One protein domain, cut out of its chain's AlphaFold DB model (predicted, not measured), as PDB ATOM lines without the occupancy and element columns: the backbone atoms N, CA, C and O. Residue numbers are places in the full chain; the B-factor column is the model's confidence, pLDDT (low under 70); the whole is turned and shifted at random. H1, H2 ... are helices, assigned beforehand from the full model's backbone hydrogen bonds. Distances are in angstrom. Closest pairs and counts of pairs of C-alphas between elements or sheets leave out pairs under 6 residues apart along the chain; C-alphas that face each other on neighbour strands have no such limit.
ATOM      1  N   ALA A  95     -21.607  -6.986  11.026       81.44
ATOM      2  CA  ALA A  95     -20.460  -7.830  10.704       81.44
ATOM      3  C   ALA A  95     -19.182  -7.330  11.404       81.44
ATOM      4  O   ALA A  95     -18.434  -8.135  11.967       81.44
ATOM      5  N   ASP A  96     -18.984  -6.012  11.431       82.25
ATOM      6  CA  ASP A  96     -17.842  -5.346  12.052       82.25
ATOM      7  C   ASP A  96     -17.865  -5.519  13.579       82.25
ATOM      8  O   ASP A  96     -16.849  -5.883  14.181       82.25
ATOM      9  N   SER A  97     -19.036  -5.365  14.211       82.56
ATOM     10  CA  SER A  97     -19.197  -5.589  15.654       82.56
ATOM     11  C   SER A  97     -18.971  -7.052  16.049       82.56
ATOM     12  O   SER A  97     -18.232  -7.323  16.997       82.56
ATOM     13  N   ILE A  98     -19.504  -8.013  15.282       83.94
ATOM     14  CA  ILE A  98     -19.258  -9.448  15.503       83.94
ATOM     15  C   ILE A  98     -17.766  -9.767  15.370       83.94
ATOM     16  O   ILE A  98     -17.206 -10.507  16.184       83.94
ATOM     17  N   ALA A  99     -17.098  -9.218  14.356       83.19
ATOM     18  CA  ALA A  99     -15.675  -9.436  14.159       83.19
ATOM     19  C   ALA A  99     -14.827  -8.829  15.289       83.19
ATOM     20  O   ALA A  99     -13.877  -9.475  15.743       83.19
ATOM     21  N   ARG A 100     -15.202  -7.646  15.794       82.75
ATOM     22  CA  ARG A 100     -14.572  -7.020  16.964       82.75
ATOM     23  C   ARG A 100     -14.716  -7.887  18.211       82.75
ATOM     24  O   ARG A 100     -13.719  -8.159  18.878       82.75
ATOM     25  N   LEU A 101     -15.922  -8.385  18.486       84.81
ATOM     26  CA  LEU A 101     -16.186  -9.277  19.619       84.81
ATOM     27  C   LEU A 101     -15.381 -10.576  19.524       84.81
ATOM     28  O   LEU A 101     -14.778 -11.001  20.507       84.81
ATOM     29  N   ARG A 102     -15.297 -11.175  18.332       83.19
ATOM     30  CA  ARG A 102     -14.463 -12.365  18.102       83.19
ATOM     31  C   ARG A 102     -12.985 -12.092  18.351       83.19
ATOM     32  O   ARG A 102     -12.314 -12.938  18.930       83.19
ATOM     33  N   ALA A 103     -12.478 -10.933  17.939       82.75
ATOM     34  CA  ALA A 103     -11.089 -10.557  18.178       82.75
ATOM     35  C   ALA A 103     -10.792 -10.366  19.677       82.75
ATOM     36  O   ALA A 103      -9.737 -10.791  20.150       82.75
ATOM     37  N   ILE A 104     -11.734  -9.786  20.429       82.75
ATOM     38  CA  ILE A 104     -11.638  -9.655  21.890       82.75
ATOM     39  C   ILE A 104     -11.652 -11.036  22.555       82.75
ATOM     40  O   ILE A 104     -10.757 -11.341  23.339       82.75
ATOM     41  N   ALA A 105     -12.600 -11.903  22.187       78.06
ATOM     42  CA  ALA A 105     -12.691 -13.265  22.720       78.06
ATOM     43  C   ALA A 105     -11.452 -14.119  22.387       78.06
ATOM     44  O   ALA A 105     -11.012 -14.926  23.198       78.06
ATOM     45  N   ALA A 106     -10.858 -13.915  21.207       76.81
ATOM     46  CA  ALA A 106      -9.613 -14.564  20.802       76.81
ATOM     47  C   ALA A 106      -8.359 -13.954  21.462       76.81
ATOM     48  O   ALA A 106      -7.251 -14.446  21.233       76.81
ATOM     49  N   GLY A 107      -8.503 -12.865  22.226       78.44
ATOM     50  CA  GLY A 107      -7.398 -12.127  22.839       78.44
ATOM     51  C   GLY A 107      -6.507 -11.382  21.838       78.44
ATOM     52  O   GLY A 107      -5.446 -10.884  22.208       78.44
ATOM     53  N   THR A 108      -6.907 -11.288  20.565       80.31
ATOM     54  CA  THR A 108      -6.143 -10.592  19.511       80.31
ATOM     55  C   THR A 108      -6.415  -9.085  19.486       80.31
ATOM     56  O   THR A 108      -5.784  -8.342  18.720       80.31
ATOM     57  N   HIS A 109      -7.354  -8.618  20.311       80.62
ATOM     58  CA  HIS A 109      -7.729  -7.220  20.456       80.62
ATOM     59  C   HIS A 109      -8.170  -6.928  21.895       80.62
ATOM     60  O   HIS A 109      -8.821  -7.760  22.521       80.62
ATOM     61  N   ARG A 110      -7.807  -5.757  22.429       80.50
ATOM     62  CA  ARG A 110      -8.182  -5.339  23.790       80.50
ATOM     63  C   ARG A 110      -9.357  -4.353  23.764       80.50
ATOM     64  O   ARG A 110      -9.454  -3.575  22.812       80.50
ATOM     65  N   PRO A 111     -10.213  -4.327  24.802       74.19
ATOM     66  CA  PRO A 111     -11.184  -3.252  24.990       74.19
ATOM     67  C   PRO A 111     -10.482  -1.885  24.953       74.19
ATOM     68  O   PRO A 111      -9.417  -1.724  25.542       74.19
ATOM     69  N   GLY A 112     -11.033  -0.926  24.204       75.75
ATOM     70  CA  GLY A 112     -10.456   0.418  24.042       75.75
ATOM     71  C   GLY A 112      -9.411   0.576  22.928       75.75
ATOM     72  O   GLY A 112      -9.110   1.703  22.548       75.75
ATOM     73  N   GLN A 113      -8.897  -0.507  22.335       80.31
ATOM     74  CA  GLN A 113      -8.067  -0.374  21.134       80.31
ATOM     75  C   GLN A 113      -8.908   0.082  19.933       80.31
ATOM     76  O   GLN A 113     -10.059  -0.328  19.765       80.31
ATOM     77  N   HIS A 114      -8.302   0.911  19.079       82.06
ATOM     78  CA  HIS A 114      -8.944   1.420  17.871       82.06
ATOM     79  C   HIS A 114      -9.325   0.273  16.924       82.06
ATOM     80  O   HIS A 114      -8.488  -0.565  16.562       82.06
ATOM     81  N   TRP A 115     -10.597   0.256  16.524       81.38
ATOM     82  CA  TRP A 115     -11.124  -0.613  15.479       81.38
ATOM     83  C   TRP A 115     -11.428   0.247  14.248       81.38
ATOM     84  O   TRP A 115     -12.219   1.184  14.371       81.38
ATOM     85  N   PRO A 116     -10.822  -0.027  13.081       80.25
ATOM     86  CA  PRO A 116     -11.035   0.793  11.897       80.25
ATOM     87  C   PRO A 116     -12.494   0.725  11.435       80.25
ATOM     88  O   PRO A 116     -13.027  -0.371  11.261       80.25
ATOM     89  N   ALA A 117     -13.108   1.879  11.160       71.12
ATOM     90  CA  ALA A 117     -14.467   1.970  10.606       71.12
ATOM     91  C   ALA A 117     -14.588   1.324   9.208       71.12
ATOM     92  O   ALA A 117     -15.653   0.869   8.802       71.12
ATOM     93  N   HIS A 118     -13.470   1.227   8.481       67.94
ATOM     94  CA  HIS A 118     -13.378   0.568   7.179       67.94
ATOM     95  C   HIS A 118     -12.280  -0.497   7.179       67.94
ATOM     96  O   HIS A 118     -11.333  -0.454   6.393       67.94
ATOM     97  N   ALA A 119     -12.381  -1.467   8.085       75.31
ATOM     98  CA  ALA A 119     -11.453  -2.588   8.095       75.31
ATOM     99  C   ALA A 119     -11.545  -3.392   6.784       75.31
ATOM    100  O   ALA A 119     -12.620  -3.798   6.336       75.31
ATOM    101  N   THR A 120     -10.395  -3.622   6.152       81.69
ATOM    102  CA  THR A 120     -10.303  -4.442   4.940       81.69
ATOM    103  C   THR A 120     -10.512  -5.925   5.272       81.69
ATOM    104  O   THR A 120     -10.242  -6.354   6.400       81.69
ATOM    105  N   PRO A 121     -10.908  -6.771   4.301       76.94
ATOM    106  CA  PRO A 121     -10.996  -8.221   4.509       76.94
ATOM    107  C   PRO A 121      -9.700  -8.823   5.075       76.94
ATOM    108  O   PRO A 121      -9.728  -9.707   5.933       76.94
ATOM    109  N   ALA A 122      -8.549  -8.283   4.662       79.25
ATOM    110  CA  ALA A 122      -7.240  -8.676   5.171       79.25
ATOM    111  C   ALA A 122      -7.034  -8.323   6.656       79.25
ATOM    112  O   ALA A 122      -6.379  -9.082   7.375       79.25
ATOM    113  N   TYR A 123      -7.585  -7.203   7.137       82.25
ATOM    114  CA  TYR A 123      -7.561  -6.841   8.558       82.25
ATOM    115  C   TYR A 123      -8.349  -7.860   9.388       82.25
ATOM    116  O   TYR A 123      -7.822  -8.422  10.355       82.25
ATOM    117  N   TYR A 124      -9.570  -8.181   8.950       77.25
ATOM    118  CA  TYR A 124     -10.407  -9.195   9.592       77.25
ATOM    119  C   TYR A 124      -9.725 -10.560   9.642       77.25
ATOM    120  O   TYR A 124      -9.664 -11.177  10.705       77.25
ATOM    121  N   ALA A 125      -9.136 -10.996   8.526       78.19
ATOM    122  CA  ALA A 125      -8.443 -12.276   8.434       78.19
ATOM    123  C   ALA A 125      -7.244 -12.398   9.388       78.19
ATOM    124  O   ALA A 125      -6.890 -13.506   9.783       78.19
ATOM    125  N   ARG A 126      -6.595 -11.291   9.774       78.00
ATOM    126  CA  ARG A 126      -5.528 -11.322  10.793       78.00
ATOM    127  C   ARG A 126      -6.100 -11.484  12.196       78.00
ATOM    128  O   ARG A 126      -5.540 -12.236  12.988       78.00
ATOM    129  N   LYS A 127      -7.207 -10.802  12.497       74.81
ATOM    130  CA  LYS A 127      -7.824 -10.791  13.831       74.81
ATOM    131  C   LYS A 127      -8.613 -12.060  14.160       74.81
ATOM    132  O   LYS A 127      -8.722 -12.400  15.334       74.81
ATOM    133  N   THR A 128      -9.103 -12.780  13.151       67.81
ATOM    134  CA  THR A 128      -9.832 -14.052  13.309       67.81
ATOM    135  C   THR A 128      -8.936 -15.289  13.342       67.81
ATOM    136  O   THR A 128      -9.434 -16.391  13.573       67.81
ATOM    137  N   ARG A 129      -7.619 -15.153  13.122       69.81
ATOM    138  CA  ARG A 129      -6.704 -16.299  13.181       69.81
ATOM    139  C   ARG A 129      -6.638 -16.836  14.612       69.81
ATOM    140  O   ARG A 129      -6.227 -16.099  15.506       69.81
ATOM    141  N   PRO A 130      -6.961 -18.123  14.836       68.69
ATOM    142  CA  PRO A 130      -6.780 -18.728  16.145       68.69
ATOM    143  C   PRO A 130      -5.293 -18.708  16.493       68.69
ATOM    144  O   PRO A 130      -4.449 -19.093  15.667       68.69
ATOM    145  N   THR A 131      -4.983 -18.249  17.706       69.38
ATOM    146  CA  THR A 131      -3.625 -18.256  18.258       69.38
ATOM    147  C   THR A 131      -3.084 -19.686  18.299       69.38
ATOM    148  O   THR A 131      -3.850 -20.653  18.299       69.38
ATOM    149  N   ARG A 132      -1.754 -19.850  18.320       72.38
ATOM    150  CA  ARG A 132      -1.128 -21.188  18.363       72.38
ATOM    151  C   ARG A 132      -1.649 -22.021  19.543       72.38
ATOM    152  O   ARG A 132      -1.939 -23.197  19.363       72.38
ATOM    153  N   LEU A 133      -1.878 -21.379  20.689       66.12
ATOM    154  CA  LEU A 133      -2.487 -21.993  21.872       66.12
ATOM    155  C   LEU A 133      -3.922 -22.462  21.614       66.12
ATOM    156  O   LEU A 133      -4.255 -23.604  21.910       66.12
ATOM    157  N   HIS A 134      -4.759 -21.630  20.992       68.06
ATOM    158  CA  HIS A 134      -6.134 -22.012  20.669       68.06
ATOM    159  C   HIS A 134      -6.193 -23.167  19.657       68.06
ATOM    160  O   HIS A 134      -7.056 -24.037  19.753       68.06
ATOM    161  N   ARG A 135      -5.243 -23.222  18.711       72.25
ATOM    162  CA  ARG A 135      -5.104 -24.362  17.789       72.25
ATOM    163  C   ARG A 135      -4.726 -25.641  18.534       72.25
ATOM    164  O   ARG A 135      -5.384 -26.651  18.315       72.25
ATOM    165  N   ALA A 136      -3.740 -25.578  19.430       73.94
ATOM    166  CA  ALA A 136      -3.300 -26.720  20.231       73.94
ATOM    167  C   ALA A 136      -4.411 -27.251  21.157       73.94
ATOM    168  O   ALA A 136      -4.644 -28.457  21.236       73.94
ATOM    169  N   LEU A 137      -5.163 -26.351  21.800       75.81
ATOM    170  CA  LEU A 137      -6.317 -26.715  22.626       75.81
ATOM    171  C   LEU A 137      -7.446 -27.330  21.793       75.81
ATOM    172  O   LEU A 137      -8.055 -28.316  22.205       75.81
ATOM    173  N   HIS A 138      -7.707 -26.800  20.597       71.69
ATOM    174  CA  HIS A 138      -8.712 -27.362  19.700       71.69
ATOM    175  C   HIS A 138      -8.312 -28.755  19.184       71.69
ATOM    176  O   HIS A 138      -9.169 -29.632  19.056       71.69
ATOM    177  N   THR A 139      -7.027 -28.991  18.897       75.88
ATOM    178  CA  THR A 139      -6.533 -30.326  18.524       75.88
ATOM    179  C   THR A 139      -6.617 -31.303  19.692       75.88
ATOM    180  O   THR A 139      -7.118 -32.407  19.502       75.88
ATOM    181  N   LEU A 140      -6.241 -30.879  20.905       76.50
ATOM    182  CA  LEU A 140      -6.377 -31.681  22.126       76.50
ATOM    183  C   LEU A 140      -7.838 -32.054  22.398       76.50
ATOM    184  O   LEU A 140      -8.144 -33.219  22.624       76.50
ATOM    185  N   ARG A 141      -8.761 -31.093  22.290       71.00
ATOM    186  CA  ARG A 141     -10.198 -31.336  22.481       71.00
ATOM    187  C   ARG A 141     -10.779 -32.285  21.428       71.00
ATOM    188  O   ARG A 141     -11.635 -33.097  21.757       71.00
ATOM    189  N   ARG A 142     -10.314 -32.216  20.173       72.62
ATOM    190  CA  ARG A 142     -10.700 -33.183  19.128       72.62
ATOM    191  C   ARG A 142     -10.127 -34.579  19.371       72.62
ATOM    192  O   ARG A 142     -10.823 -35.548  19.095       72.62
ATOM    193  N   ALA A 143      -8.896 -34.677  19.867       70.44
ATOM    194  CA  ALA A 143      -8.279 -35.956  20.203       70.44
ATOM    195  C   ALA A 143      -8.995 -36.621  21.390       70.44
ATOM    196  O   ALA A 143      -9.375 -37.783  21.304       70.44
ATOM    197  N   LEU A 144      -9.281 -35.856  22.446       71.62
ATOM    198  CA  LEU A 144     -10.002 -36.329  23.631       71.62
ATOM    199  C   LEU A 144     -11.473 -36.665  23.340       71.62
ATOM    200  O   LEU A 144     -12.008 -37.609  23.906       71.62
ATOM    201  N   GLY A 145     -12.126 -35.938  22.428       58.00
ATOM    202  CA  GLY A 145     -13.507 -36.217  22.020       58.00
ATOM    203  C   GLY A 145     -13.685 -37.442  21.113       58.00
ATOM    204  O   GLY A 145     -14.818 -37.857  20.913       58.00
ATOM    205  N   ARG A 146     -12.603 -38.009  20.559       58.25
ATOM    206  CA  ARG A 146     -12.629 -39.268  19.786       58.25
ATOM    207  C   ARG A 146     -12.374 -40.518  20.638       58.25
ATOM    208  O   ARG A 146     -12.475 -41.618  20.113       58.25
ATOM    209  N   LEU A 147     -12.013 -40.348  21.909       52.75
ATOM    210  CA  LEU A 147     -11.699 -41.434  22.848       52.75
ATOM    211  C   LEU A 147     -12.891 -41.813  23.744       52.75
ATOM    212  O   LEU A 147     -12.705 -42.438  24.785       52.75
TER     213      LEU A 147
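AT A GLANCE: This is residues 95 to 147 of the 148 residues of an uncharacterized protein of Actinorugispora endophytica (UniProt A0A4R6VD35). Picture a small, loose head with a helical arm: H1 and H2 run the same way in the head, a wide loop of residues 106 to 120 swings from the end of H1 round to the start of H2, and H3 leads away from them. Residues 139 to 147, of which 139 to 144 belong to H3, stick out free and lengthen the whole. The printed part has 53 residues, with three named helices in the order H1, H2, H3 and no named strand; its class is all helix. It is loose, with a radius of gyration of the C-alphas of 13.7 A and spans of 45 by 21 by 17 A.

HOW THE PARTS SIT: Start at H1, residues 95 to 105, and look next at H2, residues 121 to 127. The two only just touch, with 3 pairs of C-alphas within 8 A; the closest are those of Ala 103 and Lys 127, 5.4 A apart. They run the same way at a shallow tilt of 20 degrees. Go on to H3, residues 132 to 144, which is apart from both H1 and H2. In H1, H2 and H3 you will find each backbone O of residue i within hydrogen-bond range of the N of residue i+4.

IN THESE COORDINATES: Find C-alpha 95 at (-20.460, -7.830, 10.704); from there H1 runs 15.3 A to C-alpha 105. H2 begins at C-alpha 121, (-10.996, -8.221, 4.509), and runs 10.2 A to C-alpha 127. H3, the longest helix, runs 18.3 A from C-alpha 132 to C-alpha 144 at (-10.002, -36.329, 23.631).

THE WHOLE: The C-alphas of Ala 117 and Leu 147, the two farthest apart, are 45.2 A apart. The link from H1 to H2 is long, with 15 residues; that from H2 to H3 is tight, with 4. The printed part has no cut. Its mean pLDDT is 75.5, and residues 118, 128 to 131, 133 to 134 and 145 to 147 are under 70.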